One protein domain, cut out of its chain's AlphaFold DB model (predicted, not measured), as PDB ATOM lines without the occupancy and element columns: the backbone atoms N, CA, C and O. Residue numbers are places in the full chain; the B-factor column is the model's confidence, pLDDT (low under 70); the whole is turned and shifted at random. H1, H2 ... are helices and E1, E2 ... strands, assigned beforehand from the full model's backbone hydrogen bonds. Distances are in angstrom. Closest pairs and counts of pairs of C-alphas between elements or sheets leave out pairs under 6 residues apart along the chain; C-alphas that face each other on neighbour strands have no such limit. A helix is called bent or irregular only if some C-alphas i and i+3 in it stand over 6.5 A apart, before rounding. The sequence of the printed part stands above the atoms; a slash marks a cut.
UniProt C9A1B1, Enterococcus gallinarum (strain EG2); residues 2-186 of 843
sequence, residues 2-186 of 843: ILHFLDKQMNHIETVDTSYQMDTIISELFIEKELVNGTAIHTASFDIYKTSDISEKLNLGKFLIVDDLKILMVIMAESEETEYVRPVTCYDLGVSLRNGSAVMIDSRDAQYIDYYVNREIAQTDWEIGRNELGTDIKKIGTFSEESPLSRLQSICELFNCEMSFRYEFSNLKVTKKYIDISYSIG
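AT A GLANCE: This is residues 2 to 186 of the 843 residues of a protein of Enterococcus gallinarum (strain EG2) (UniProt C9A1B1). A rod of two lobes built on one strongly twisted sheet: at one end E2, E1, E5, E6, E7, E4 and E3 curl into a small, nearly closed barrel with H1 at the gap between E2 and E3, and at the other end H3 and H4 pack on E8, E9 and E10. The long hairpins E3-E4 and E9-E10 run lengthwise, and the sheet curls round H2 near the middle. The printed part has 185 residues, in the order E1 E2 H1 E3 E4 E5 E6 E7 H2 H3 E8 H4 E9 E10, class mixed. The sheet is branched, with parallel and antiparallel pairs. It is compact, with a radius of gyration of the C-alphas of 18.5 A and spans of 60 by 29 by 28 A.

IN THESE COORDINATES: E1, residues 2 to 6, begins at C-alpha 2 (140.496, 114.522, 96.503). E2 is 12 to 17, H1 18 to 25, E3 26 to 36 (27.4 A) and E4 39 to 49 (32.2 A). E5 is 63 to 66, E6 71 to 78 (20.3 A), E7 85 to 92 (22.9 A) and H2 93 to 99. H3 is 113 to 120, E8 126 to 131 and H4 148 to 159 (16.4 A). E9 is 162 to 170 (27.4 A); E10, 173 to 182 (26.2 A), ends at C-alpha 182 (136.711, 101.729, 121.283).

HOW THE PARTS SIT: E1 has antiparallel neighbours E2 (N 3 and O 16, 2.8 A) and E5 (N 4 and O 65, 2.9 A). E5, E6 and E7 form a meander, each the antiparallel neighbour of the one before (N 73 and O 64, 2.8 A; N 74 and O 91, 2.8 A); with E4 they make a Greek key, E4 being antiparallel to E7 (N 90 and O 44, 2.7 A). E4 has E3 on one side (antiparallel; N 32 and O 43, 2.8 A), E7 and E9 on the other; E4 and E9 are parallel (N 40 and O 163, 2.9 A). E10 is antiparallel to E9 (N 170 and O 173, 2.8 A) and parallel to E8 (N 181 and O 130, 2.8 A). H1 is irregular, C-alphas 20 and 23 being 8.1 A apart; it is on the face opposite to H2, H3 and H4. H2 and H4 touch at Arg 98 and Leu 149 (C-alphas 5.1 A), about perpendicular at 76 degrees, H4 with residues 148 to 150 alone. H3 and H4 touch at Glu 120 and Pro 148 (5.9 A), a shallow tilt of 14 degrees, opposite ways. Every O i to N i+4 pair is within hydrogen-bond range in H4; H3 has 3 of 4, H2 0 of 3 with 4 of 4 i+3 pairs, H1 0 of 4 with 1 of 5.

THE WHOLE: The C-alphas of Thr 51 and Asp 109, the two farthest apart, are 60.2 A apart. The printed part has no cut. The links E4 to E5, H2 to H3 and E8 to H4 are long. Mean pLDDT of the printed part is 85.7; residues 19 to 24, 103 to 108, 134 to 135 and 141 to 145 are under 70.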
ATOM      1  N   ILE A   2     141.563 113.582  96.903       88.75
ATOM      2  CA  ILE A   2     140.496 114.522  96.503       88.75
ATOM      3  C   ILE A   2     140.026 115.374  97.690       88.75
ATOM      4  O   ILE A   2     139.583 114.859  98.718       88.75
ATOM      5  N   LEU A   3     140.066 116.696  97.509       91.69
ATOM      6  CA  LEU A   3     139.621 117.701  98.473       91.69
ATOM      7  C   LEU A   3     138.386 118.446  97.958       91.69
ATOM      8  O   LEU A   3     138.386 118.958  96.839       91.69
ATOM      9  N   HIS A   4     137.353 118.584  98.790       93.81
ATOM     10  CA  HIS A   4     136.197 119.435  98.498       93.81
ATOM     11  C   HIS A   4     136.113 120.589  99.493       93.81
ATOM     12  O   HIS A   4     135.900 120.371 100.685       93.81
ATOM     13  N   PHE A   5     136.212 121.820  98.997       93.31
ATOM     14  CA  PHE A   5     136.002 123.027  99.788       93.31
ATOM     15  C   PHE A   5     134.536 123.440  99.749       93.31
ATOM     16  O   PHE A   5     133.924 123.474  98.678       93.31
ATOM     17  N   LEU A   6     133.969 123.785 100.907       94.12
ATOM     18  CA  LEU A   6     132.564 124.168 101.030       94.12
ATOM     19  C   LEU A   6     132.363 125.433 101.865       94.12
ATOM     20  O   LEU A   6     133.138 125.767 102.767       94.12
ATOM     21  N   ASP A   7     131.274 126.141 101.575       91.44
ATOM     22  CA  ASP A   7     130.828 127.264 102.390       91.44
ATOM     23  C   ASP A   7     130.188 126.799 103.711       91.44
ATOM     24  O   ASP A   7     130.022 125.612 103.976       91.44
ATOM     25  N   LYS A   8     129.783 127.753 104.558       86.50
ATOM     26  CA  LYS A   8     129.163 127.453 105.860       86.50
ATOM     27  C   LYS A   8     127.809 126.746 105.745       86.50
ATOM     28  O   LYS A   8     127.310 126.228 106.738       86.50
ATOM     29  N   GLN A   9     127.196 126.763 104.565       87.81
ATOM     30  CA  GLN A   9     125.940 126.093 104.251       87.81
ATOM     31  C   GLN A   9     126.176 124.719 103.595       87.81
ATOM     32  O   GLN A   9     125.209 124.083 103.173       87.81
ATOM     33  N   MET A  10     127.430 124.245 103.545       87.12
ATOM     34  CA  MET A  10     127.848 123.011 102.872       87.12
ATOM     35  C   MET A  10     127.541 123.020 101.366       87.12
ATOM     36  O   MET A  10     127.274 121.973 100.775       87.12
ATOM     37  N   ASN A  11     127.553 124.195 100.727       89.88
ATOM     38  CA  ASN A  11     127.563 124.278  99.270       89.88
ATOM     39  C   ASN A  11     129.004 124.180  98.770       89.88
ATOM     40  O   ASN A  11     129.907 124.797  99.337       89.88
ATOM     41  N   HIS A  12     129.198 123.422  97.694       93.62
ATOM     42  CA  HIS A  12     130.492 123.261  97.037       93.62
ATOM     43  C   HIS A  12     131.040 124.613  96.551       93.62
ATOM     44  O   HIS A  12     130.312 125.405  95.950       93.62
ATOM     45  N   ILE A  13     132.311 124.872  96.859       92.38
ATOM     46  CA  ILE A  13     133.083 126.024  96.378       92.38
ATOM     47  C   ILE A  13     134.036 125.568  95.278       92.38
ATOM     48  O   ILE A  13     134.027 126.159  94.203       92.38
ATOM     49  N   GLU A  14     134.861 124.559  95.572       91.19
ATOM     50  CA  GLU A  14     135.863 124.026  94.648       91.19
ATOM     51  C   GLU A  14     136.234 122.578  94.989       91.19
ATOM     52  O   GLU A  14     136.119 122.152  96.143       91.19
ATOM     53  N   THR A  15     136.690 121.828  93.983       90.44
ATOM     54  CA  THR A  15     137.362 120.537  94.154       90.44
ATOM     55  C   THR A  15     138.820 120.625  93.725       90.44
ATOM     56  O   THR A  15     139.113 121.107  92.637       90.44
ATOM     57  N   VAL A  16     139.719 120.109  94.559       87.38
ATOM     58  CA  VAL A  16     141.142 119.978  94.238       87.38
ATOM     59  C   VAL A  16     141.502 118.500  94.227       87.38
ATOM     60  O   VAL A  16     141.379 117.825  95.248       87.38
ATOM     61  N   ASP A  17     141.951 118.006  93.076       85.62
ATOM     62  CA  ASP A  17     142.640 116.720  92.980       85.62
ATOM     63  C   ASP A  17     144.145 116.955  93.118       85.62
ATOM     64  O   ASP A  17     144.776 117.571  92.251       85.62
ATOM     65  N   THR A  18     144.725 116.482  94.218       77.69
ATOM     66  CA  THR A  18     146.127 116.762  94.525       77.69
ATOM     67  C   THR A  18     147.096 116.127  93.525       77.69
ATOM     68  O   THR A  18     148.185 116.648  93.314       77.69
ATOM     69  N   SER A  19     146.677 115.087  92.794       69.19
ATOM     70  CA  SER A  19     147.514 114.423  91.787       69.19
ATOM     71  C   SER A  19     147.643 115.201  90.469       69.19
ATOM     72  O   SER A  19     148.508 114.874  89.655       69.19
ATOM     73  N   TYR A  20     146.801 116.215  90.234       62.88
ATOM     74  CA  TYR A  20     146.763 116.953  88.961       62.88
ATOM     75  C   TYR A  20     146.658 118.479  89.101       62.88
ATOM     76  O   TYR A  20     146.944 119.187  88.136       62.88
ATOM     77  N   GLN A  21     146.202 118.999  90.249       57.25
ATOM     78  CA  GLN A  21     145.763 120.396  90.397       57.25
ATOM     79  C   GLN A  21     146.345 121.138  91.613       57.25
ATOM     80  O   GLN A  21     145.910 122.263  91.868       57.25
ATOM     81  N   MET A  22     147.331 120.582  92.339       58.06
ATOM     82  CA  MET A  22     147.974 121.307  93.452       58.06
ATOM     83  C   MET A  22     148.516 122.672  92.996       58.06
ATOM     84  O   MET A  22     148.097 123.707  93.508       58.06
ATOM     85  N   ASP A  23     149.301 122.713  91.921       61.72
ATOM     86  CA  ASP A  23     150.139 123.864  91.537       61.72
ATOM     87  C   ASP A  23     149.407 125.163  91.114       61.72
ATOM     88  O   ASP A  23     150.036 126.108  90.635       61.72
ATOM     89  N   THR A  24     148.082 125.245  91.262       67.25
ATOM     90  CA  THR A  24     147.287 126.450  90.942       67.25
ATOM     91  C   THR A  24     146.397 126.963  92.071       67.25
ATOM     92  O   THR A  24     145.978 128.120  92.013       67.25
ATOM     93  N   ILE A  25     146.098 126.154  93.094       80.81
ATOM     94  CA  ILE A  25     145.160 126.532  94.167       80.81
ATOM     95  C   ILE A  25     145.803 126.381  95.546       80.81
ATOM     96  O   ILE A  25     145.728 127.326  96.335       80.81
ATOM     97  N   ILE A  26     146.448 125.241  95.826       85.44
ATOM     98  CA  ILE A  26     147.099 124.979  97.115       85.44
ATOM     99  C   ILE A  26     148.479 124.335  96.954       85.44
ATOM    100  O   ILE A  26     148.662 123.505  96.073       85.44
ATOM    101  N   SER A  27     149.432 124.621  97.838       81.75
ATOM    102  CA  SER A  27     150.713 123.901  97.884       81.75
ATOM    103  C   SER A  27     150.940 123.148  99.184       81.75
ATOM    104  O   SER A  27     150.427 123.534 100.229       81.75
ATOM    105  N   GLU A  28     151.729 122.075  99.065       79.38
ATOM    106  CA  GLU A  28     152.221 121.204 100.140       79.38
ATOM    107  C   GLU A  28     151.150 120.793 101.167       79.38
ATOM    108  O   GLU A  28     151.127 121.281 102.292       79.38
ATOM    109  N   LEU A  29     150.263 119.865 100.780       89.06
ATOM    110  CA  LEU A  29     149.261 119.293 101.677       89.06
ATOM    111  C   LEU A  29     149.902 118.308 102.658       89.06
ATOM    112  O   LEU A  29     150.437 117.281 102.246       89.06
ATOM    113  N   PHE A  30     149.748 118.581 103.948       91.19
ATOM    114  CA  PHE A  30     149.994 117.624 105.017       91.19
ATOM    115  C   PHE A  30     148.677 117.251 105.681       91.19
ATOM    116  O   PHE A  30     147.868 118.125 106.001       91.19
ATOM    117  N   ILE A  31     148.467 115.959 105.908       92.19
ATOM    118  CA  ILE A  31     147.369 115.456 106.732       92.19
ATOM    119  C   ILE A  31     147.957 114.686 107.892       92.19
ATOM    120  O   ILE A  31     148.684 113.714 107.715       92.19
ATOM    121  N   GLU A  32     147.596 115.119 109.083       94.50
ATOM    122  CA  GLU A  32     148.010 114.524 110.332       94.50
ATOM    123  C   GLU A  32     146.825 113.821 110.986       94.50
ATOM    124  O   GLU A  32     145.699 114.326 110.969       94.50
ATOM    125  N   LYS A  33     147.088 112.680 111.614       94.25
ATOM    126  CA  LYS A  33     146.199 112.050 112.586       94.25
ATOM    127  C   LYS A  33     146.990 111.878 113.874       94.25
ATOM    128  O   LYS A  33     148.097 111.352 113.832       94.25
ATOM    129  N   GLU A  34     146.446 112.304 115.009       94.12
ATOM    130  CA  GLU A  34     147.102 112.196 116.319       94.12
ATOM    131  C   GLU A  34     146.132 111.674 117.380       94.12
ATOM    132  O   GLU A  34     144.955 112.041 117.396       94.12
ATOM    133  N   LEU A  35     146.630 110.835 118.292       90.25
ATOM    134  CA  LEU A  35     145.917 110.439 119.501       90.25
ATOM    135  C   LEU A  35     146.189 111.447 120.629       90.25
ATOM    136  O   LEU A  35     147.218 111.391 121.302       90.25
ATOM    137  N   VAL A  36     145.240 112.350 120.870       86.38
ATOM    138  CA  VAL A  36     145.323 113.391 121.908       86.38
ATOM    139  C   VAL A  36     144.336 113.073 123.026       86.38
ATOM    140  O   VAL A  36     143.127 113.075 122.800       86.38
ATOM    141  N   ASN A  37     144.833 112.803 124.237       84.75
ATOM    142  CA  ASN A  37     144.018 112.454 125.415       84.75
ATOM    143  C   ASN A  37     142.968 111.364 125.107       84.75
ATOM    144  O   ASN A  37     141.777 111.533 125.369       84.75
ATOM    145  N   GLY A  38     143.395 110.280 124.448       84.38
ATOM    146  CA  GLY A  38     142.513 109.178 124.046       84.38
ATOM    147  C   GLY A  38     141.535 109.515 122.913       84.38
ATOM    148  O   GLY A  38     140.575 108.781 122.702       84.38
ATOM    149  N   THR A  39     141.739 110.619 122.186       92.19
ATOM    150  CA  THR A  39     140.914 111.024 121.035       92.19
ATOM    151  C   THR A  39     141.739 111.034 119.758       92.19
ATOM    152  O   THR A  39     142.739 111.743 119.697       92.19
ATOM    153  N   ALA A  40     141.316 110.309 118.722       93.88
ATOM    154  CA  ALA A  40     141.933 110.415 117.401       93.88
ATOM    155  C   ALA A  40     141.436 111.679 116.680       93.88
ATOM    156  O   ALA A  40     140.240 111.811 116.406       93.88
ATOM    157  N   ILE A  41     142.350 112.603 116.380       93.12
ATOM    158  CA  ILE A  41     142.061 113.909 115.778       93.12
ATOM    159  C   ILE A  41     142.819 114.043 114.462       93.12
ATOM    160  O   ILE A  41     144.020 113.789 114.419       93.12
ATOM    161  N   HIS A  42     142.125 114.494 113.415       94.81
ATOM    162  CA  HIS A  42     142.753 114.865 112.150       94.81
ATOM    163  C   HIS A  42     143.043 116.368 112.075       94.81
ATOM    164  O   HIS A  42     142.198 117.201 112.427       94.81
ATOM    165  N   THR A  43     144.201 116.708 111.520       95.06
ATOM    166  CA  THR A  43     144.602 118.076 111.169       95.06
ATOM    167  C   THR A  43     145.095 118.080 109.727       95.06
ATOM    168  O   THR A  43     145.695 117.112 109.283       95.06
ATOM    169  N   ALA A  44     144.813 119.131 108.965       94.12
ATOM    170  CA  ALA A  44     145.371 119.297 107.628       94.12
ATOM    171  C   ALA A  44     145.975 120.688 107.486       94.12
ATOM    172  O   ALA A  44     145.359 121.671 107.903       94.12
ATOM    173  N   SER A  45     147.154 120.791 106.892       92.75
ATOM    174  CA  SER A  45     147.828 122.061 106.628       92.75
ATOM    175  C   SER A  45     148.269 122.140 105.174       92.75
ATOM    176  O   SER A  45     148.639 121.140 104.565       92.75
ATOM    177  N   PHE A  46     148.136 123.330 104.597       91.50
ATOM    178  CA  PHE A  46     148.533 123.646 103.227       91.50
ATOM    179  C   PHE A  46     148.536 125.162 103.042       91.50
ATOM    180  O   PHE A  46     147.890 125.905 103.790       91.50
ATOM    181  N   ASP A  47     149.205 125.613 101.991       89.50
ATOM    182  CA  ASP A  47     149.209 127.013 101.591       89.50
ATOM    183  C   ASP A  47     148.187 127.252 100.491       89.50
ATOM    184  O   ASP A  47     148.130 126.500  99.528       89.50
ATOM    185  N   ILE A  48     147.400 128.321 100.591       89.56
ATOM    186  CA  ILE A  48     146.496 128.763  99.527       89.56
ATOM    187  C   ILE A  48     147.209 129.822  98.687       89.56
ATOM    188  O   ILE A  48     147.612 130.867  99.209       89.56
ATOM    189  N   TYR A  49     147.310 129.609  97.375       89.06
ATOM    190  CA  TYR A  49     147.892 130.592  96.464       89.06
ATOM    191  C   TYR A  49     146.970 131.799  96.270       89.06
ATOM    192  O   TYR A  49     145.788 131.665  95.945       89.06
ATOM    193  N   LYS A  50     147.512 133.013  96.404       86.50
ATOM    194  CA  LYS A  50     146.763 134.264  96.176       86.50
ATOM    195  C   LYS A  50     146.487 134.570  94.710       86.50
ATOM    196  O   LYS A  50     145.618 135.378  94.410       86.50
ATOM    197  N   THR A  51     147.206 133.922  93.800       84.12
ATOM    198  CA  THR A  51     146.954 133.986  92.356       84.12
ATOM    199  C   THR A  51     145.685 133.240  91.941       84.12
ATOM    200  O   THR A  51     145.234 133.408  90.811       84.12
ATOM    201  N   SER A  52     145.109 132.426  92.829       83.00
ATOM    202  CA  SER A  52     143.878 131.688  92.572       83.00
ATOM    203  C   SER A  52     142.641 132.563  92.789       83.00
ATOM    204  O   SER A  52     142.436 133.098  93.882       83.00
ATOM    205  N   ASP A  53     141.753 132.628  91.792       82.56
ATOM    206  CA  ASP A  53     140.493 133.397  91.835       82.56
ATOM    207  C   ASP A  53     139.530 132.958  92.960       82.56
ATOM    208  O   ASP A  53     138.547 133.639  93.267       82.56
ATOM    209  N   ILE A  54     139.778 131.802  93.580       84.12
ATOM    210  CA  ILE A  54     138.974 131.283  94.690       84.12
ATOM    211  C   ILE A  54     139.598 131.519  96.069       84.12
ATOM    212  O   ILE A  54     138.937 131.245  97.069       84.12
ATOM    213  N   SER A  55     140.813 132.073  96.149       86.19
ATOM    214  CA  SER A  55     141.523 132.308  97.416       86.19
ATOM    215  C   SER A  55     140.678 133.117  98.412       86.19
ATOM    216  O   SER A  55     140.502 132.715  99.564       86.19
ATOM    217  N   GLU A  56     140.006 134.176  97.947       84.94
ATOM    218  CA  GLU A  56     139.116 135.012  98.774       84.94
ATOM    219  C   GLU A  56     137.913 134.246  99.364       84.94
ATOM    220  O   GLU A  56     137.343 134.639 100.390       84.94
ATOM    221  N   LYS A  57     137.512 133.133  98.732       87.88
ATOM    222  CA  LYS A  57     136.372 132.303  99.154       87.88
ATOM    223  C   LYS A  57     136.756 131.267 100.213       87.88
ATOM    224  O   LYS A  57     135.868 130.807 100.937       87.88
ATOM    225  N   LEU A  58     138.043 130.935 100.333       87.25
ATOM    226  CA  LEU A  58     138.595 129.911 101.229       87.25
ATOM    227  C   LEU A  58     139.115 130.501 102.555       87.25
ATOM    228  O   LEU A  58     140.263 130.303 102.925       87.25
ATOM    229  N   ASN A  59     138.281 131.271 103.256       85.12
ATOM    230  CA  ASN A  59     138.634 131.920 104.529       85.12
ATOM    231  C   ASN A  59     138.279 131.082 105.777       85.12
ATOM    232  O   ASN A  59     137.711 129.994 105.685       85.12
ATOM    233  N   LEU A  60     138.600 131.600 106.965       89.69
ATOM    234  CA  LEU A  60     138.290 130.965 108.250       89.69
ATOM    235  C   LEU A  60     136.810 130.551 108.400       89.69
ATOM    236  O   LEU A  60     135.867 131.299 108.120       89.69
ATOM    237  N   GLY A  61     136.604 129.348 108.934       86.62
ATOM    238  CA  GLY A  61     135.295 128.753 109.193       86.62
ATOM    239  C   GLY A  61     134.626 128.125 107.968       86.62
ATOM    240  O   GLY A  61     133.430 127.841 108.030       86.62
ATOM    241  N   LYS A  62     135.352 127.958 106.858       93.12
ATOM    242  CA  LYS A  62     134.933 127.140 105.709       93.12
ATOM    243  C   LYS A  62     135.238 125.669 105.966       93.12
ATOM    244  O   LYS A  62     136.090 125.348 106.795       93.12
ATOM    245  N   PHE A  63     134.519 124.796 105.269       94.56
ATOM    246  CA  PHE A  63     134.658 123.355 105.433       94.56
ATOM    247  C   PHE A  63     135.548 122.753 104.353       94.56
ATOM    248  O   PHE A  63     135.554 123.211 103.210       94.56
ATOM    249  N   LEU A  64     136.251 121.695 104.733       94.62
ATOM    250  CA  LEU A  64     137.047 120.850 103.861       94.62
ATOM    251  C   LEU A  64     136.615 119.399 104.077       94.62
ATOM    252  O   LEU A  64     136.637 118.917 105.208       94.62
ATOM    253  N   ILE A  65     136.230 118.708 103.009       95.00
ATOM    254  CA  ILE A  65     136.089 117.249 103.015       95.00
ATOM    255  C   ILE A  65     137.329 116.667 102.352       95.00
ATOM    256  O   ILE A  65     137.624 117.008 101.206       95.00
ATOM    257  N   VAL A  66     138.014 115.772 103.061       92.56
ATOM    258  CA  VAL A  66     139.044 114.912 102.474       92.56
ATOM    259  C   VAL A  66     138.353 113.615 102.077       92.56
ATOM    260  O   VAL A  66     137.985 112.815 102.942       92.56
ATOM    261  N   ASP A  67     138.084 113.444 100.782       89.19
ATOM    262  CA  ASP A  67     137.138 112.421 100.325       89.19
ATOM    263  C   ASP A  67     137.661 111.000 100.549       89.19
ATOM    264  O   ASP A  67     136.895 110.126 100.954       89.19
ATOM    265  N   ASP A  68     138.962 110.789 100.362       86.75
ATOM    266  CA  ASP A  68     139.599 109.477 100.509       86.75
ATOM    267  C   ASP A  68     139.558 108.965 101.960       86.75
ATOM    268  O   ASP A  68     139.415 107.768 102.200       86.75
ATOM    269  N   LEU A  69     139.600 109.882 102.932       88.25
ATOM    270  CA  LEU A  69     139.531 109.576 104.366       88.25
ATOM    271  C   LEU A  69     138.109 109.678 104.939       88.25
ATOM    272  O   LEU A  69     137.873 109.284 106.079       88.25
ATOM    273  N   LYS A  70     137.155 110.218 104.169       90.50
ATOM    274  CA  LYS A  70     135.777 110.507 104.610       90.50
ATOM    275  C   LYS A  70     135.725 111.339 105.901       90.50
ATOM    276  O   LYS A  70     134.860 111.128 106.754       90.50
ATOM    277  N   ILE A  71     136.615 112.323 106.023       92.62
ATOM    278  CA  ILE A  71     136.662 113.252 107.164       92.62
ATOM    279  C   ILE A  71     136.147 114.638 106.780       92.62
ATOM    280  O   ILE A  71     136.292 115.082 105.638       92.62
ATOM    281  N   LEU A  72     135.547 115.326 107.753       94.75
ATOM    282  CA  LEU A  72     135.122 116.716 107.635       94.75
ATOM    283  C   LEU A  72     135.948 117.605 108.559       94.75
ATOM    284  O   LEU A  72     136.000 117.385 109.768       94.75
ATOM    285  N   MET A  73     136.511 118.664 107.992       94.94
ATOM    286  CA  MET A  73     137.400 119.590 108.678       94.94
ATOM    287  C   MET A  73     136.935 121.037 108.511       94.94
ATOM    288  O   MET A  73     136.157 121.365 107.613       94.94
ATOM    289  N   VAL A  74     137.428 121.916 109.380       93.25
ATOM    290  CA  VAL A  74     137.151 123.356 109.375       93.25
ATOM    291  C   VAL A  74     138.458 124.125 109.306       93.25
ATOM    292  O   VAL A  74     139.335 123.889 110.136       93.25
ATOM    293  N   ILE A  75     138.564 125.091 108.392       92.31
ATOM    294  CA  ILE A  75     139.684 126.043 108.360       92.31
ATOM    295  C   ILE A  75     139.612 126.905 109.630       92.31
ATOM    296  O   ILE A  75     138.698 127.722 109.762       92.31
ATOM    297  N   MET A  76     140.521 126.716 110.588       85.69
ATOM    298  CA  MET A  76     140.436 127.380 111.902       85.69
ATOM    299  C   MET A  76     141.574 128.350 112.195       85.69
ATOM    300  O   MET A  76     141.385 129.245 113.018       85.69
ATOM    301  N   ALA A  77     142.726 128.186 111.549       82.56
ATOM    302  CA  ALA A  77     143.871 129.063 111.737       82.56
ATOM    303  C   ALA A  77     144.492 129.445 110.392       82.56
ATOM    304  O   ALA A  77     144.454 128.669 109.437       82.56
ATOM    305  N   GLU A  78     145.068 130.642 110.356       84.81
ATOM    306  CA  GLU A  78     145.926 131.147 109.287       84.81
ATOM    307  C   GLU A  78     147.212 131.655 109.966       84.81
ATOM    308  O   GLU A  78     147.138 132.196 111.077       84.81
ATOM    309  N   SER A  79     148.380 131.446 109.356       81.56
ATOM    310  CA  SER A  79     149.650 131.999 109.862       81.56
ATOM    311  C   SER A  79     150.076 133.236 109.064       81.56
ATOM    312  O   SER A  79     149.241 133.864 108.416       81.56
ATOM    313  N   GLU A  80     151.354 133.634 109.139       84.06
ATOM    314  CA  GLU A  80     151.850 134.831 108.451       84.06
ATOM    315  C   GLU A  80     151.582 134.758 106.939       84.06
ATOM    316  O   GLU A  80     152.149 133.944 106.212       84.06
ATOM    317  N   GLU A  81     150.663 135.605 106.485       87.25
ATOM    318  CA  GLU A  81     150.206 135.678 105.106       87.25
ATOM    319  C   GLU A  81     151.107 136.628 104.305       87.25
ATOM    320  O   GLU A  81     151.397 137.747 104.733       87.25
ATOM    321  N   THR A  82     151.515 136.212 103.108       86.69
ATOM    322  CA  THR A  82     152.320 137.042 102.196       86.69
ATOM    323  C   THR A  82     151.469 137.548 101.034       86.69
ATOM    324  O   THR A  82     150.283 137.248 100.926       86.69
ATOM    325  N   GLU A  83     152.046 138.328 100.121       84.75
ATOM    326  CA  GLU A  83     151.376 138.712  98.869       84.75
ATOM    327  C   GLU A  83     151.203 137.543  97.876       84.75
ATOM    328  O   GLU A  83     150.445 137.674  96.917       84.75
ATOM    329  N   TYR A  84     151.825 136.385  98.139       86.81
ATOM    330  CA  TYR A  84     151.809 135.214  97.255       86.81
ATOM    331  C   TYR A  84     150.998 134.037  97.802       86.81
ATOM    332  O   TYR A  84     150.306 133.362  97.038       86.81
ATOM    333  N   VAL A  85     151.067 133.790  99.111       89.19
ATOM    334  CA  VAL A  85     150.479 132.607  99.759       89.19
ATOM    335  C   VAL A  85     149.841 132.944 101.099       89.19
ATOM    336  O   VAL A  85     150.272 133.870 101.793       89.19
ATOM    337  N   ARG A  86     148.831 132.154 101.464       89.94
ATOM    338  CA  ARG A  86     148.203 132.149 102.782       89.94
ATOM    339  C   ARG A  86     148.222 130.735 103.370       89.94
ATOM    340  O   ARG A  86     147.413 129.915 102.934       89.94
ATOM    341  N   PRO A  87     149.085 130.460 104.356       90.75
ATOM    342  CA  PRO A  87     149.091 129.177 105.045       90.75
ATOM    343  C   PRO A  87     147.849 129.023 105.912       90.75
ATOM    344  O   PRO A  87     147.493 129.942 106.658       90.75
ATOM    345  N   VAL A  88     147.197 127.866 105.829       91.75
ATOM    346  CA  VAL A  88     146.002 127.561 106.615       91.75
ATOM    347  C   VAL A  88     146.122 126.223 107.332       91.75
ATOM    348  O   VAL A  88     146.777 125.293 106.866       91.75
ATOM    349  N   THR A  89     145.438 126.111 108.470       92.81
ATOM    350  CA  THR A  89     145.292 124.851 109.204       92.81
ATOM    351  C   THR A  89     143.817 124.525 109.395       92.81
ATOM    352  O   THR A  89     143.038 125.308 109.958       92.81
ATOM    353  N   CYS A  90     143.444 123.341 108.930       94.44
ATOM    354  CA  CYS A  90     142.140 122.737 109.101       94.44
ATOM    355  C   CYS A  90     142.181 121.737 110.253       94.44
ATOM    356  O   CYS A  90     143.134 120.979 110.382       94.44
ATOM    357  N   TYR A  91     141.122 121.690 111.049       93.81
ATOM    358  CA  TYR A  91     140.974 120.717 112.130       93.81
ATOM    359  C   TYR A  91     139.694 119.924 111.933       93.81
ATOM    360  O   TYR A  91     138.697 120.472 111.453       93.81
ATOM    361  N   ASP A  92     139.714 118.665 112.352       94.62
ATOM    362  CA  ASP A  92     138.539 117.806 112.446       94.62
ATOM    363  C   ASP A  92     137.356 118.541 113.112       94.62
ATOM    364  O   ASP A  92     137.512 119.228 114.132       94.62
ATOM    365  N   LEU A  93     136.156 118.431 112.532       93.75
ATOM    366  CA  LEU A  93     134.976 119.132 113.040       93.75
ATOM    367  C   LEU A  93     134.640 118.732 114.489       93.75
ATOM    368  O   LEU A  93     134.076 119.550 115.220       93.75
ATOM    369  N   GLY A  94     134.992 117.526 114.941       90.50
ATOM    370  CA  GLY A  94     134.809 117.086 116.328       90.50
ATOM    371  C   GLY A  94     135.494 117.987 117.355       90.50
ATOM    372  O   GLY A  94     134.951 118.227 118.435       90.50
ATOM    373  N   VAL A  95     136.607 118.628 116.983       89.31
ATOM    374  CA  VAL A  95     137.324 119.587 117.838       89.31
ATOM    375  C   VAL A  95     136.462 120.809 118.193       89.31
ATOM    376  O   VAL A  95     136.665 121.441 119.232       89.31
ATOM    377  N   SER A  96     135.445 121.135 117.386       86.06
ATOM    378  CA  SER A  96     134.510 122.235 117.665       86.06
ATOM    379  C   SER A  96     133.681 122.039 118.943       86.06
ATOM    380  O   SER A  96     133.213 123.031 119.507       86.06
ATOM    381  N   LEU A  97     133.574 120.806 119.461       88.81
ATOM    382  CA  LEU A  97     132.947 120.511 120.756       88.81
ATOM    383  C   LEU A  97     133.636 121.228 121.928       88.81
ATOM    384  O   LEU A  97     133.035 121.372 122.989       88.81
ATOM    385  N   ARG A  98     134.849 121.765 121.739       85.12
ATOM    386  CA  ARG A  98     135.527 122.612 122.733       85.12
ATOM    387  C   ARG A  98     134.835 123.959 123.000       85.12
ATOM    388  O   ARG A  98     135.109 124.593 124.010       85.12
ATOM    389  N   ASN A  99     133.983 124.423 122.081       79.94
ATOM    390  CA  ASN A  99     133.395 125.768 122.130       79.94
ATOM    391  C   ASN A  99     132.134 125.860 123.014       79.94
ATOM    392  O   ASN A  99     131.575 126.946 123.159       79.94
ATOM    393  N   GLY A 100     131.655 124.737 123.561       75.00
ATOM    394  CA  GLY A 100     130.514 124.684 124.481       75.00
ATOM    395  C   GLY A 100     130.926 124.619 125.953       75.00
ATOM    396  O   GLY A 100     132.109 124.600 126.286       75.00
ATOM    397  N   SER A 101     129.936 124.515 126.839       76.62
ATOM    398  CA  SER A 101     130.139 124.192 128.258       76.62
ATOM    399  C   SER A 101     129.563 122.812 128.546       76.62
ATOM    400  O   SER A 101     128.432 122.533 128.141       76.62
ATOM    401  N   ALA A 102     130.331 121.957 129.222       73.75
ATOM    402  CA  ALA A 102     129.868 120.633 129.620       73.75
ATOM    403  C   ALA A 102     128.637 120.744 130.531       73.75
ATOM    404  O   ALA A 102     128.510 121.672 131.339       73.75
ATOM    405  N   VAL A 103     127.713 119.791 130.413       68.50
ATOM    406  CA  VAL A 103     126.501 119.801 131.237       68.50
ATOM    407  C   VAL A 103     126.884 119.426 132.674       68.50
ATOM    408  O   VAL A 103     127.703 118.538 132.910       68.50
ATOM    409  N   MET A 104     126.286 120.084 133.672       65.50
ATOM    410  CA  MET A 104     126.464 119.670 135.068       65.50
ATOM    411  C   MET A 104     125.829 118.289 135.284       65.50
ATOM    412  O   MET A 104     124.618 118.103 135.113       65.50
ATOM    413  N   ILE A 105     126.647 117.311 135.676       63.94
ATOM    414  CA  ILE A 105     126.209 115.948 135.980       63.94
ATOM    415  C   ILE A 105     126.285 115.725 137.494       63.94
ATOM    416  O   ILE A 105     127.356 115.483 138.034       63.94
ATOM    417  N   ASP A 106     125.140 115.750 138.182       58.72
ATOM    418  CA  ASP A 106     125.019 115.236 139.557       58.72
ATOM    419  C   ASP A 106     124.579 113.763 139.475       58.72
ATOM    420  O   ASP A 106     123.389 113.449 139.528       58.72
ATOM    421  N   SER A 107     125.518 112.853 139.189       58.91
ATOM    422  CA  SER A 107     125.236 111.410 139.151       58.91
ATOM    423  C   SER A 107     125.729 110.753 140.436       58.91
ATOM    424  O   SER A 107     126.927 110.686 140.700       58.91
ATOM    425  N   ARG A 108     124.792 110.290 141.269       60.81
ATOM    426  CA  ARG A 108     125.107 109.663 142.564       60.81
ATOM    427  C   ARG A 108     125.418 108.168 142.453       60.81
ATOM    428  O   ARG A 108     126.085 107.641 143.349       60.81
ATOM    429  N   ASP A 109     125.022 107.545 141.345       71.12
ATOM    430  CA  ASP A 109     125.115 106.109 141.079       71.12
ATOM    431  C   ASP A 109     126.047 105.828 139.888       71.12
ATOM    432  O   ASP A 109     126.196 106.668 138.999       71.12
ATOM    433  N   ALA A 110     126.677 104.650 139.865       76.94
ATOM    434  CA  ALA A 110     127.500 104.223 138.733       76.94
ATOM    435  C   ALA A 110     126.634 103.987 137.482       76.94
ATOM    436  O   ALA A 110     125.554 103.404 137.582       76.94
ATOM    437  N   GLN A 111     127.102 104.431 136.314       83.38
ATOM    438  CA  GLN A 111     126.394 104.311 135.033       83.38
ATOM    439  C   GLN A 111     127.327 103.815 133.924       83.38
ATOM    440  O   GLN A 111     128.548 103.832 134.076       83.38
ATOM    441  N   TYR A 112     126.737 103.383 132.809       83.94
ATOM    442  CA  TYR A 112     127.452 103.026 131.583       83.94
ATOM    443  C   TYR A 112     128.022 104.265 130.882       83.94
ATOM    444  O   TYR A 112     127.570 105.391 131.102       83.94
ATOM    445  N   ILE A 113     129.006 104.062 130.007       86.56
ATOM    446  CA  ILE A 113     129.643 105.161 129.273       86.56
ATOM    447  C   ILE A 113     128.665 105.907 128.355       86.56
ATOM    448  O   ILE A 113     128.700 107.135 128.284       86.56
ATOM    449  N   ASP A 114     127.749 105.190 127.703       87.81
ATOM    450  CA  ASP A 114     126.765 105.768 126.787       87.81
ATOM    451  C   ASP A 114     125.816 106.738 127.500       87.81
ATOM    452  O   ASP A 114     125.445 107.766 126.934       87.81
ATOM    453  N   TYR A 115     125.479 106.476 128.763       86.44
ATOM    454  CA  TYR A 115     124.725 107.396 129.607       86.44
ATOM    455  C   TYR A 115     125.446 108.740 129.758       86.44
ATOM    456  O   TYR A 115     124.818 109.793 129.630       86.44
ATOM    457  N   TYR A 116     126.755 108.725 130.027       86.69
ATOM    458  CA  TYR A 116     127.536 109.947 130.213       86.69
ATOM    459  C   TYR A 116     127.754 110.683 128.887       86.69
ATOM    460  O   TYR A 116     127.469 111.876 128.800       86.69
ATOM    461  N   VAL A 117     128.161 109.969 127.835       89.81
ATOM    462  CA  VAL A 117     128.425 110.556 126.511       89.81
ATOM    463  C   VAL A 117     127.162 111.180 125.913       89.81
ATOM    464  O   VAL A 117     127.205 112.339 125.503       89.81
ATOM    465  N   ASN A 118     126.014 110.485 125.942       89.06
ATOM    466  CA  ASN A 118     124.749 111.014 125.407       89.06
ATOM    467  C   ASN A 118     124.307 112.314 126.090       89.06
ATOM    468  O   ASN A 118     123.641 113.139 125.467       89.06
ATOM    469  N   ARG A 119     124.657 112.518 127.366       85.44
ATOM    470  CA  ARG A 119     124.337 113.757 128.084       85.44
ATOM    471  C   ARG A 119     125.206 114.924 127.646       85.44
ATOM    472  O   ARG A 119     124.681 116.027 127.520       85.44
ATOM    473  N   GLU A 120     126.490 114.684 127.406       86.44
ATOM    474  CA  GLU A 120     127.408 115.734 126.954       86.44
ATOM    475  C   GLU A 120     127.100 116.184 125.524       86.44
ATOM    476  O   GLU A 120     127.180 117.372 125.216       86.44
ATOM    477  N   ILE A 121     126.652 115.266 124.665       88.94
ATOM    478  CA  ILE A 121     126.297 115.583 123.273       88.94
ATOM    479  C   ILE A 121     124.820 115.946 123.069       88.94
ATOM    480  O   ILE A 121     124.431 116.269 121.950       88.94
ATOM    481  N   ALA A 122     123.994 115.959 124.123       85.69
ATOM    482  CA  ALA A 122     122.536 116.129 124.033       85.69
ATOM    483  C   ALA A 122     122.076 117.428 123.343       85.69
ATOM    484  O   ALA A 122     120.954 117.499 122.841       85.69
ATOM    485  N   GLN A 123     122.912 118.471 123.349       83.25
ATOM    486  CA  GLN A 123     122.639 119.764 122.704       83.25
ATOM    487  C   GLN A 123     123.355 119.926 121.356       83.25
ATOM    488  O   GLN A 123     123.514 121.040 120.857       83.25
ATOM    489  N   THR A 124     123.808 118.822 120.775       87.25
ATOM    490  CA  THR A 124     124.560 118.793 119.523       87.25
ATOM    491  C   THR A 124     123.871 117.872 118.516       87.25
ATOM    492  O   THR A 124     122.905 117.189 118.843       87.25
ATOM    493  N   ASP A 125     124.357 117.858 117.280       89.06
ATOM    494  CA  ASP A 125     123.934 116.916 116.241       89.06
ATOM    495  C   ASP A 125     124.845 115.675 116.151       89.06
ATOM    496  O   ASP A 125     124.858 114.987 115.129       89.06
ATOM    497  N   TRP A 126     125.613 115.403 117.213       93.88
ATOM    498  CA  TRP A 126     126.426 114.200 117.357       93.88
ATOM    499  C   TRP A 126     125.640 113.070 118.009       93.88
ATOM    500  O   TRP A 126     124.837 113.282 118.917       93.88
ATOM    501  N   GLU A 127     125.923 111.851 117.572       95.44
ATOM    502  CA  GLU A 127     125.353 110.618 118.107       95.44
ATOM    503  C   GLU A 127     126.486 109.652 118.472       95.44
ATOM    504  O   GLU A 127     127.579 109.713 117.909       95.44
ATOM    505  N   ILE A 128     126.242 108.728 119.401       94.38
ATOM    506  CA  ILE A 128     127.163 107.602 119.597       94.38
ATOM    507  C   ILE A 128     127.046 106.685 118.376       94.38
ATOM    508  O   ILE A 128     125.940 106.310 117.984       94.38
ATOM    509  N   GLY A 129     128.179 106.344 117.768       94.06
ATOM    510  CA  GLY A 129     128.245 105.366 116.689       94.06
ATOM    511  C   GLY A 129     128.546 103.969 117.229       94.06
ATOM    512  O   GLY A 129     127.730 103.369 117.931       94.06
ATOM    513  N   ARG A 130     129.722 103.429 116.896       92.50
ATOM    514  CA  ARG A 130     130.229 102.182 117.480       92.50
ATOM    515  C   ARG A 130     130.512 102.405 118.967       92.50
ATOM    516  O   ARG A 130     131.160 103.378 119.324       92.50
ATOM    517  N   ASN A 131     130.059 101.492 119.820       90.62
ATOM    518  CA  ASN A 131     130.431 101.456 121.232       90.62
ATOM    519  C   ASN A 131     130.833 100.028 121.605       90.62
ATOM    520  O   ASN A 131     129.994  99.128 121.609       90.62
ATOM    521  N   GLU A 132     132.116  99.820 121.887       87.81
ATOM    522  CA  GLU A 132     132.661  98.506 122.246       87.81
ATOM    523  C   GLU A 132     132.466  98.156 123.730       87.81
ATOM    524  O   GLU A 132     132.551  96.987 124.105       87.81
ATOM    525  N   LEU A 133     132.154  99.138 124.581       77.00
ATOM    526  CA  LEU A 133     132.007  98.939 126.019       77.00
ATOM    527  C   LEU A 133     130.572  98.511 126.352       77.00
ATOM    528  O   LEU A 133     129.632  99.295 126.228       77.00
ATOM    529  N   GLY A 134     130.403  97.261 126.800       58.91
ATOM    530  CA  GLY A 134     129.073  96.671 127.023       58.91
ATOM    531  C   GLY A 134     128.640  96.455 128.480       58.91
ATOM    532  O   GLY A 134     127.444  96.324 128.733       58.91
ATOM    533  N   THR A 135     129.566  96.372 129.443       63.34
ATOM    534  CA  THR A 135     129.236  95.931 130.820       63.34
ATOM    535  C   THR A 135     129.874  96.746 131.944       63.34
ATOM    536  O   THR A 135     129.531  96.521 133.103       63.34
ATOM    537  N   ASP A 136     130.818  97.639 131.645       71.44
ATOM    538  CA  ASP A 136     131.507  98.420 132.677       71.44
ATOM    539  C   ASP A 136     130.647  99.621 133.087       71.44
ATOM    540  O   ASP A 136     130.130 100.350 132.237       71.44
ATOM    541  N   ILE A 137     130.487  99.812 134.396       74.94
ATOM    542  CA  ILE A 137     129.804 100.967 134.971       74.94
ATOM    543  C   ILE A 137     130.769 101.686 135.900       74.94
ATOM    544  O   ILE A 137     131.376 101.082 136.786       74.94
ATOM    545  N   LYS A 138     130.905 102.997 135.717       74.69
ATOM    546  CA  LYS A 138     131.745 103.842 136.567       74.69
ATOM    547  C   LYS A 138     130.891 104.894 137.233       74.69
ATOM    548  O   LYS A 138     129.862 105.309 136.708       74.69
ATOM    549  N   LYS A 139     131.333 105.329 138.406       78.12
ATOM    550  CA  LYS A 139     130.806 106.526 139.046       78.12
ATOM    551  C   LYS A 139     131.756 107.671 138.738       78.12
ATOM    552  O   LYS A 139     132.942 107.574 139.040       78.12
ATOM    553  N   ILE A 140     131.232 108.738 138.151       71.44
ATOM    554  CA  ILE A 140     132.008 109.954 137.922       71.44
ATOM    555  C   ILE A 140     132.215 110.726 139.234       71.44
ATOM    556  O   ILE A 140     131.333 110.750 140.099       71.44
ATOM    557  N   GLY A 141     133.388 111.342 139.384       65.81
ATOM    558  CA  GLY A 141     133.671 112.304 140.450       65.81
ATOM    559  C   GLY A 141     133.125 113.702 140.133       65.81
ATOM    560  O   GLY A 141     132.364 113.896 139.185       65.81
ATOM    561  N   THR A 142     133.529 114.696 140.926       64.25
ATOM    562  CA  THR A 142     133.238 116.105 140.629       64.25
ATOM    563  C   THR A 142     134.135 116.574 139.489       64.25
ATOM    564  O   THR A 142     135.345 116.688 139.666       64.25
ATOM    565  N   PHE A 143     133.547 116.875 138.338       64.75
ATOM    566  CA  PHE A 143     134.257 117.534 137.247       64.75
ATOM    567  C   PHE A 143     134.297 119.054 137.454       64.75
ATOM    568  O   PHE A 143     133.362 119.639 138.009       64.75
ATOM    569  N   SER A 144     135.369 119.701 137.000       65.75
ATOM    570  CA  SER A 144     135.454 121.162 136.929       65.75
ATOM    571  C   SER A 144     134.591 121.722 135.792       65.75
ATOM    572  O   SER A 144     134.086 120.978 134.947       65.75
ATOM    573  N   GLU A 145     134.424 123.049 135.746       64.19
ATOM    574  CA  GLU A 145     133.935 123.707 134.531       64.19
ATOM    575  C   GLU A 145     134.918 123.432 133.389       64.19
ATOM    576  O   GLU A 145     136.092 123.794 133.462       64.19
ATOM    577  N   GLU A 146     134.444 122.751 132.353       78.75
ATOM    578  CA  GLU A 146     135.252 122.335 131.214       78.75
ATOM    579  C   GLU A 146     134.406 122.274 129.938       78.75
ATOM    580  O   GLU A 146     133.173 122.376 129.968       78.75
ATOM    581  N   SER A 147     135.074 122.133 128.796       86.00
ATOM    582  CA  SER A 147     134.396 121.987 127.511       86.00
ATOM    583  C   SER A 147     133.799 120.581 127.340       86.00
ATOM    584  O   SER A 147     134.333 119.627 127.912       86.00
ATOM    585  N   PRO A 148     132.750 120.402 126.514       88.50
ATOM    586  CA  PRO A 148     132.231 119.080 126.170       88.50
ATOM    587  C   PRO A 148     133.312 118.113 125.670       88.50
ATOM    588  O   PRO A 148     133.309 116.950 126.057       88.50
ATOM    589  N   LEU A 149     134.279 118.585 124.873       90.25
ATOM    590  CA  LEU A 149     135.386 117.744 124.402       90.25
ATOM    591  C   LEU A 149     136.280 117.255 125.554       90.25
ATOM    592  O   LEU A 149     136.559 116.063 125.643       90.25
ATOM    593  N   SER A 150     136.688 118.154 126.455       86.75
ATOM    594  CA  SER A 150     137.511 117.813 127.630       86.75
ATOM    595  C   SER A 150     136.797 116.834 128.562       86.75
ATOM    596  O   SER A 150     137.396 115.881 129.061       86.75
ATOM    597  N   ARG A 151     135.483 117.008 128.723       88.00
ATOM    598  CA  ARG A 151     134.653 116.096 129.504       88.00
ATOM    599  C   ARG A 151     134.557 114.717 128.863       88.00
ATOM    600  O   ARG A 151     134.682 113.721 129.567       88.00
ATOM    601  N   LEU A 152     134.347 114.641 127.548       91.19
ATOM    602  CA  LEU A 152     134.335 113.371 126.815       91.19
ATOM    603  C   LEU A 152     135.680 112.640 126.941       91.19
ATOM    604  O   LEU A 152     135.688 111.432 127.163       91.19
ATOM    605  N   GLN A 153     136.799 113.368 126.885       91.31
ATOM    606  CA  GLN A 153     138.141 112.825 127.129       91.31
ATOM    607  C   GLN A 153     138.292 112.291 128.557       91.31
ATOM    608  O   GLN A 153     138.722 111.158 128.743       91.31
ATOM    609  N   SER A 154     137.846 113.052 129.559       86.75
ATOM    610  CA  SER A 154     137.874 112.625 130.966       86.75
ATOM    611  C   SER A 154     136.978 111.407 131.231       86.75
ATOM    612  O   SER A 154     137.306 110.542 132.041       86.75
ATOM    613  N   ILE A 155     135.834 111.309 130.540       87.69
ATOM    614  CA  ILE A 155     134.982 110.114 130.565       87.69
ATOM    615  C   ILE A 155     135.740 108.931 129.954       87.69
ATOM    616  O   ILE A 155     135.764 107.862 130.557       87.69
ATOM    617  N   CYS A 156     136.378 109.108 128.798       89.00
ATOM    618  CA  CYS A 156     137.155 108.046 128.162       89.00
ATOM    619  C   CYS A 156     138.302 107.558 129.061       89.00
ATOM    620  O   CYS A 156     138.467 106.353 129.236       89.00
ATOM    621  N   GLU A 157     139.018 108.474 129.719       86.00
ATOM    622  CA  GLU A 157     140.057 108.154 130.702       86.00
ATOM    623  C   GLU A 157     139.499 107.330 131.875       86.00
ATOM    624  O   GLU A 157     140.036 106.271 132.204       86.00
ATOM    625  N   LEU A 158     138.371 107.748 132.461       83.50
ATOM    626  CA  LEU A 158     137.721 107.035 133.570       83.50
ATOM    627  C   LEU A 158     137.300 105.602 133.197       83.50
ATOM    628  O   LEU A 158     137.334 104.695 134.035       83.50
ATOM    629  N   PHE A 159     136.863 105.407 131.955       84.19
ATOM    630  CA  PHE A 159     136.444 104.110 131.424       84.19
ATOM    631  C   PHE A 159     137.586 103.331 130.755       84.19
ATOM    632  O   PHE A 159     137.357 102.208 130.310       84.19
ATOM    633  N   ASN A 160     138.804 103.887 130.731       84.81
ATOM    634  CA  ASN A 160     139.973 103.321 130.063       84.81
ATOM    635  C   ASN A 160     139.665 102.908 128.611       84.81
ATOM    636  O   ASN A 160     139.877 101.762 128.210       84.81
ATOM    637  N   CYS A 161     139.095 103.843 127.855       88.44
ATOM    638  CA  CYS A 161     138.755 103.681 126.450       88.44
ATOM    639  C   CYS A 161     139.214 104.890 125.631       88.44
ATOM    640  O   CYS A 161     139.681 105.891 126.172       88.44
ATOM    641  N   GLU A 162     139.050 104.805 124.318       93.94
ATOM    642  CA  GLU A 162     139.440 105.844 123.368       93.94
ATOM    643  C   GLU A 162     138.297 106.138 122.394       93.94
ATOM    644  O   GLU A 162     137.407 105.306 122.187       93.94
ATOM    645  N   MET A 163     138.306 107.324 121.786       94.88
ATOM    646  CA  MET A 163     137.244 107.761 120.881       94.88
ATOM    647  C   MET A 163     137.750 108.378 119.575       94.88
ATOM    648  O   MET A 163     138.852 108.918 119.490       94.88
ATOM    649  N   SER A 164     136.914 108.313 118.540       95.38
ATOM    650  CA  SER A 164     137.178 108.901 117.222       95.38
ATOM    651  C   SER A 164     135.913 109.510 116.620       95.38
ATOM    652  O   SER A 164     134.794 109.157 117.007       95.38
ATOM    653  N   PHE A 165     136.092 110.429 115.673       96.31
ATOM    654  CA  PHE A 165     134.994 111.077 114.963       96.31
ATOM    655  C   PHE A 165     134.767 110.430 113.597       96.31
ATOM    656  O   PHE A 165     135.711 110.201 112.841       96.31
ATOM    657  N   ARG A 166     133.501 110.161 113.261       94.94
ATOM    658  CA  ARG A 166     133.106 109.607 111.961       94.94
ATOM    659  C   ARG A 166     131.927 110.368 111.369       94.94
ATOM    660  O   ARG A 166     131.015 110.786 112.080       94.94
ATOM    661  N   TYR A 167     131.921 110.503 110.048       95.06
ATOM    662  CA  TYR A 167     130.920 111.263 109.307       95.06
ATOM    663  C   TYR A 167     130.272 110.411 108.223       95.06
ATOM    664  O   TYR A 167     130.920 109.568 107.606       95.06
ATOM    665  N   GLU A 168     128.995 110.666 107.953       92.62
ATOM    666  CA  GLU A 168     128.324 110.150 106.761       92.62
ATOM    667  C   GLU A 168     127.923 111.304 105.854       92.62
ATOM    668  O   GLU A 168     127.399 112.322 106.321       92.62
ATOM    669  N   PHE A 169     128.156 111.129 104.553       89.44
ATOM    670  CA  PHE A 169     127.883 112.140 103.543       89.44
ATOM    671  C   PHE A 169     126.860 111.648 102.520       89.44
ATOM    672  O   PHE A 169     126.897 110.507 102.065       89.44
ATOM    673  N   SER A 170     125.991 112.557 102.086       86.12
ATOM    674  CA  SER A 170     125.131 112.402 100.916       86.12
ATOM    675  C   SER A 170     125.270 113.649 100.047       86.12
ATOM    676  O   SER A 170     124.951 114.752 100.490       86.12
ATOM    677  N   ASN A 171     125.784 113.499  98.822       84.75
ATOM    678  CA  ASN A 171     126.062 114.612  97.900       84.75
ATOM    679  C   ASN A 171     126.865 115.761  98.552       84.75
ATOM    680  O   ASN A 171     126.437 116.913  98.509       84.75
ATOM    681  N   LEU A 172     127.996 115.437  99.196       84.56
ATOM    682  CA  LEU A 172     128.868 116.366  99.946       84.56
ATOM    683  C   LEU A 172     128.227 117.044 101.174       84.56
ATOM    684  O   LEU A 172     128.862 117.870 101.826       84.56
ATOM    685  N   LYS A 173     126.991 116.688 101.540       86.06
ATOM    686  CA  LYS A 173     126.344 117.154 102.771       86.06
ATOM    687  C   LYS A 173     126.461 116.107 103.859       86.06
ATOM    688  O   LYS A 173     126.201 114.934 103.612       86.06
ATOM    689  N   VAL A 174     126.786 116.546 105.069       89.75
ATOM    690  CA  VAL A 174     126.835 115.665 106.240       89.75
ATOM    691  C   VAL A 174     125.417 115.298 106.639       89.75
ATOM    692  O   VAL A 174     124.590 116.179 106.875       89.75
ATOM    693  N   THR A 175     125.140 114.004 106.721       91.06
ATOM    694  CA  THR A 175     123.857 113.472 107.190       91.06
ATOM    695  C   THR A 175     123.931 113.003 108.636       91.06
ATOM    696  O   THR A 175     122.924 113.082 109.340       91.06
ATOM    697  N   LYS A 176     125.102 112.530 109.081       93.50
ATOM    698  CA  LYS A 176     125.343 112.035 110.441       93.50
ATOM    699  C   LYS A 176     126.760 112.343 110.916       93.50
ATOM    700  O   LYS A 176     127.692 112.368 110.110       93.50
ATOM    701  N   LYS A 177     126.894 112.551 112.227       95.56
ATOM    702  CA  LYS A 177     128.158 112.733 112.946       95.56
ATOM    703  C   LYS A 177     128.182 111.769 114.122       95.56
ATOM    704  O   LYS A 177     127.261 111.777 114.938       95.56
ATOM    705  N   TYR A 178     129.217 110.951 114.193       96.50
ATOM    706  CA  TYR A 178     129.343 109.894 115.179       96.50
ATOM    707  C   TYR A 178     130.577 110.084 116.044       96.50
ATOM    708  O   TYR A 178     131.649 110.410 115.537       96.50
ATOM    709  N   ILE A 179     130.411 109.823 117.337       96.44
ATOM    710  CA  ILE A 179     131.511 109.529 118.250       96.44
ATOM    711  C   ILE A 179     131.567 108.010 118.386       96.44
ATOM    712  O   ILE A 179     130.658 107.400 118.954       96.44
ATOM    713  N   ASP A 180     132.605 107.405 117.818       95.81
ATOM    714  CA  ASP A 180     132.869 105.976 117.943       95.81
ATOM    715  C   ASP A 180     133.785 105.750 119.159       95.81
ATOM    716  O   ASP A 180     134.828 106.392 119.276       95.81
ATOM    717  N   ILE A 181     133.396 104.841 120.052       93.25
ATOM    718  CA  ILE A 181     134.062 104.511 121.316       93.25
ATOM    719  C   ILE A 181     134.647 103.100 121.206       93.25
ATOM    720  O   ILE A 181     133.918 102.135 120.947       93.25
ATOM    721  N   SER A 182     135.956 102.981 121.414       91.75
ATOM    722  CA  SER A 182     136.711 101.729 121.283       91.75
ATOM    723  C   SER A 182     137.514 101.443 122.551       91.75
ATOM    724  O   SER A 182     137.910 102.374 123.249       91.75
ATOM    725  N   TYR A 183     137.795 100.172 122.852       84.69
ATOM    726  CA  TYR A 183     138.679  99.829 123.980       84.69
ATOM    727  C   TYR A 183     140.081 100.430 123.806       84.69
ATOM    728  O   TYR A 183     140.677 100.919 124.759       84.69
ATOM    729  N   SER A 184     140.584 100.388 122.576       89.38
ATOM    730  CA  SER A 184     141.828 101.004 122.129       89.38
ATOM    731  C   SER A 184     141.715 101.205 120.620       89.38
ATOM    732  O   SER A 184     141.223 100.326 119.916       89.38
ATOM    733  N   ILE A 185     142.150 102.353 120.119       89.69
ATOM    734  CA  ILE A 185     142.277 102.639 118.691       89.69
ATOM    735  C   ILE A 185     143.561 101.979 118.174       89.69
ATOM    736  O   ILE A 185     144.574 101.947 118.878       89.69
ATOM    737  N   GLY A 186     143.498 101.458 116.950       86.75
ATOM    738  CA  GLY A 186     144.579 100.721 116.299       86.75
ATOM    739  C   GLY A 186     144.632  99.238 116.668       86.75
ATOM    740  O   GLY A 186     143.855  98.740 117.486       86.75
TER     741      GLY A 186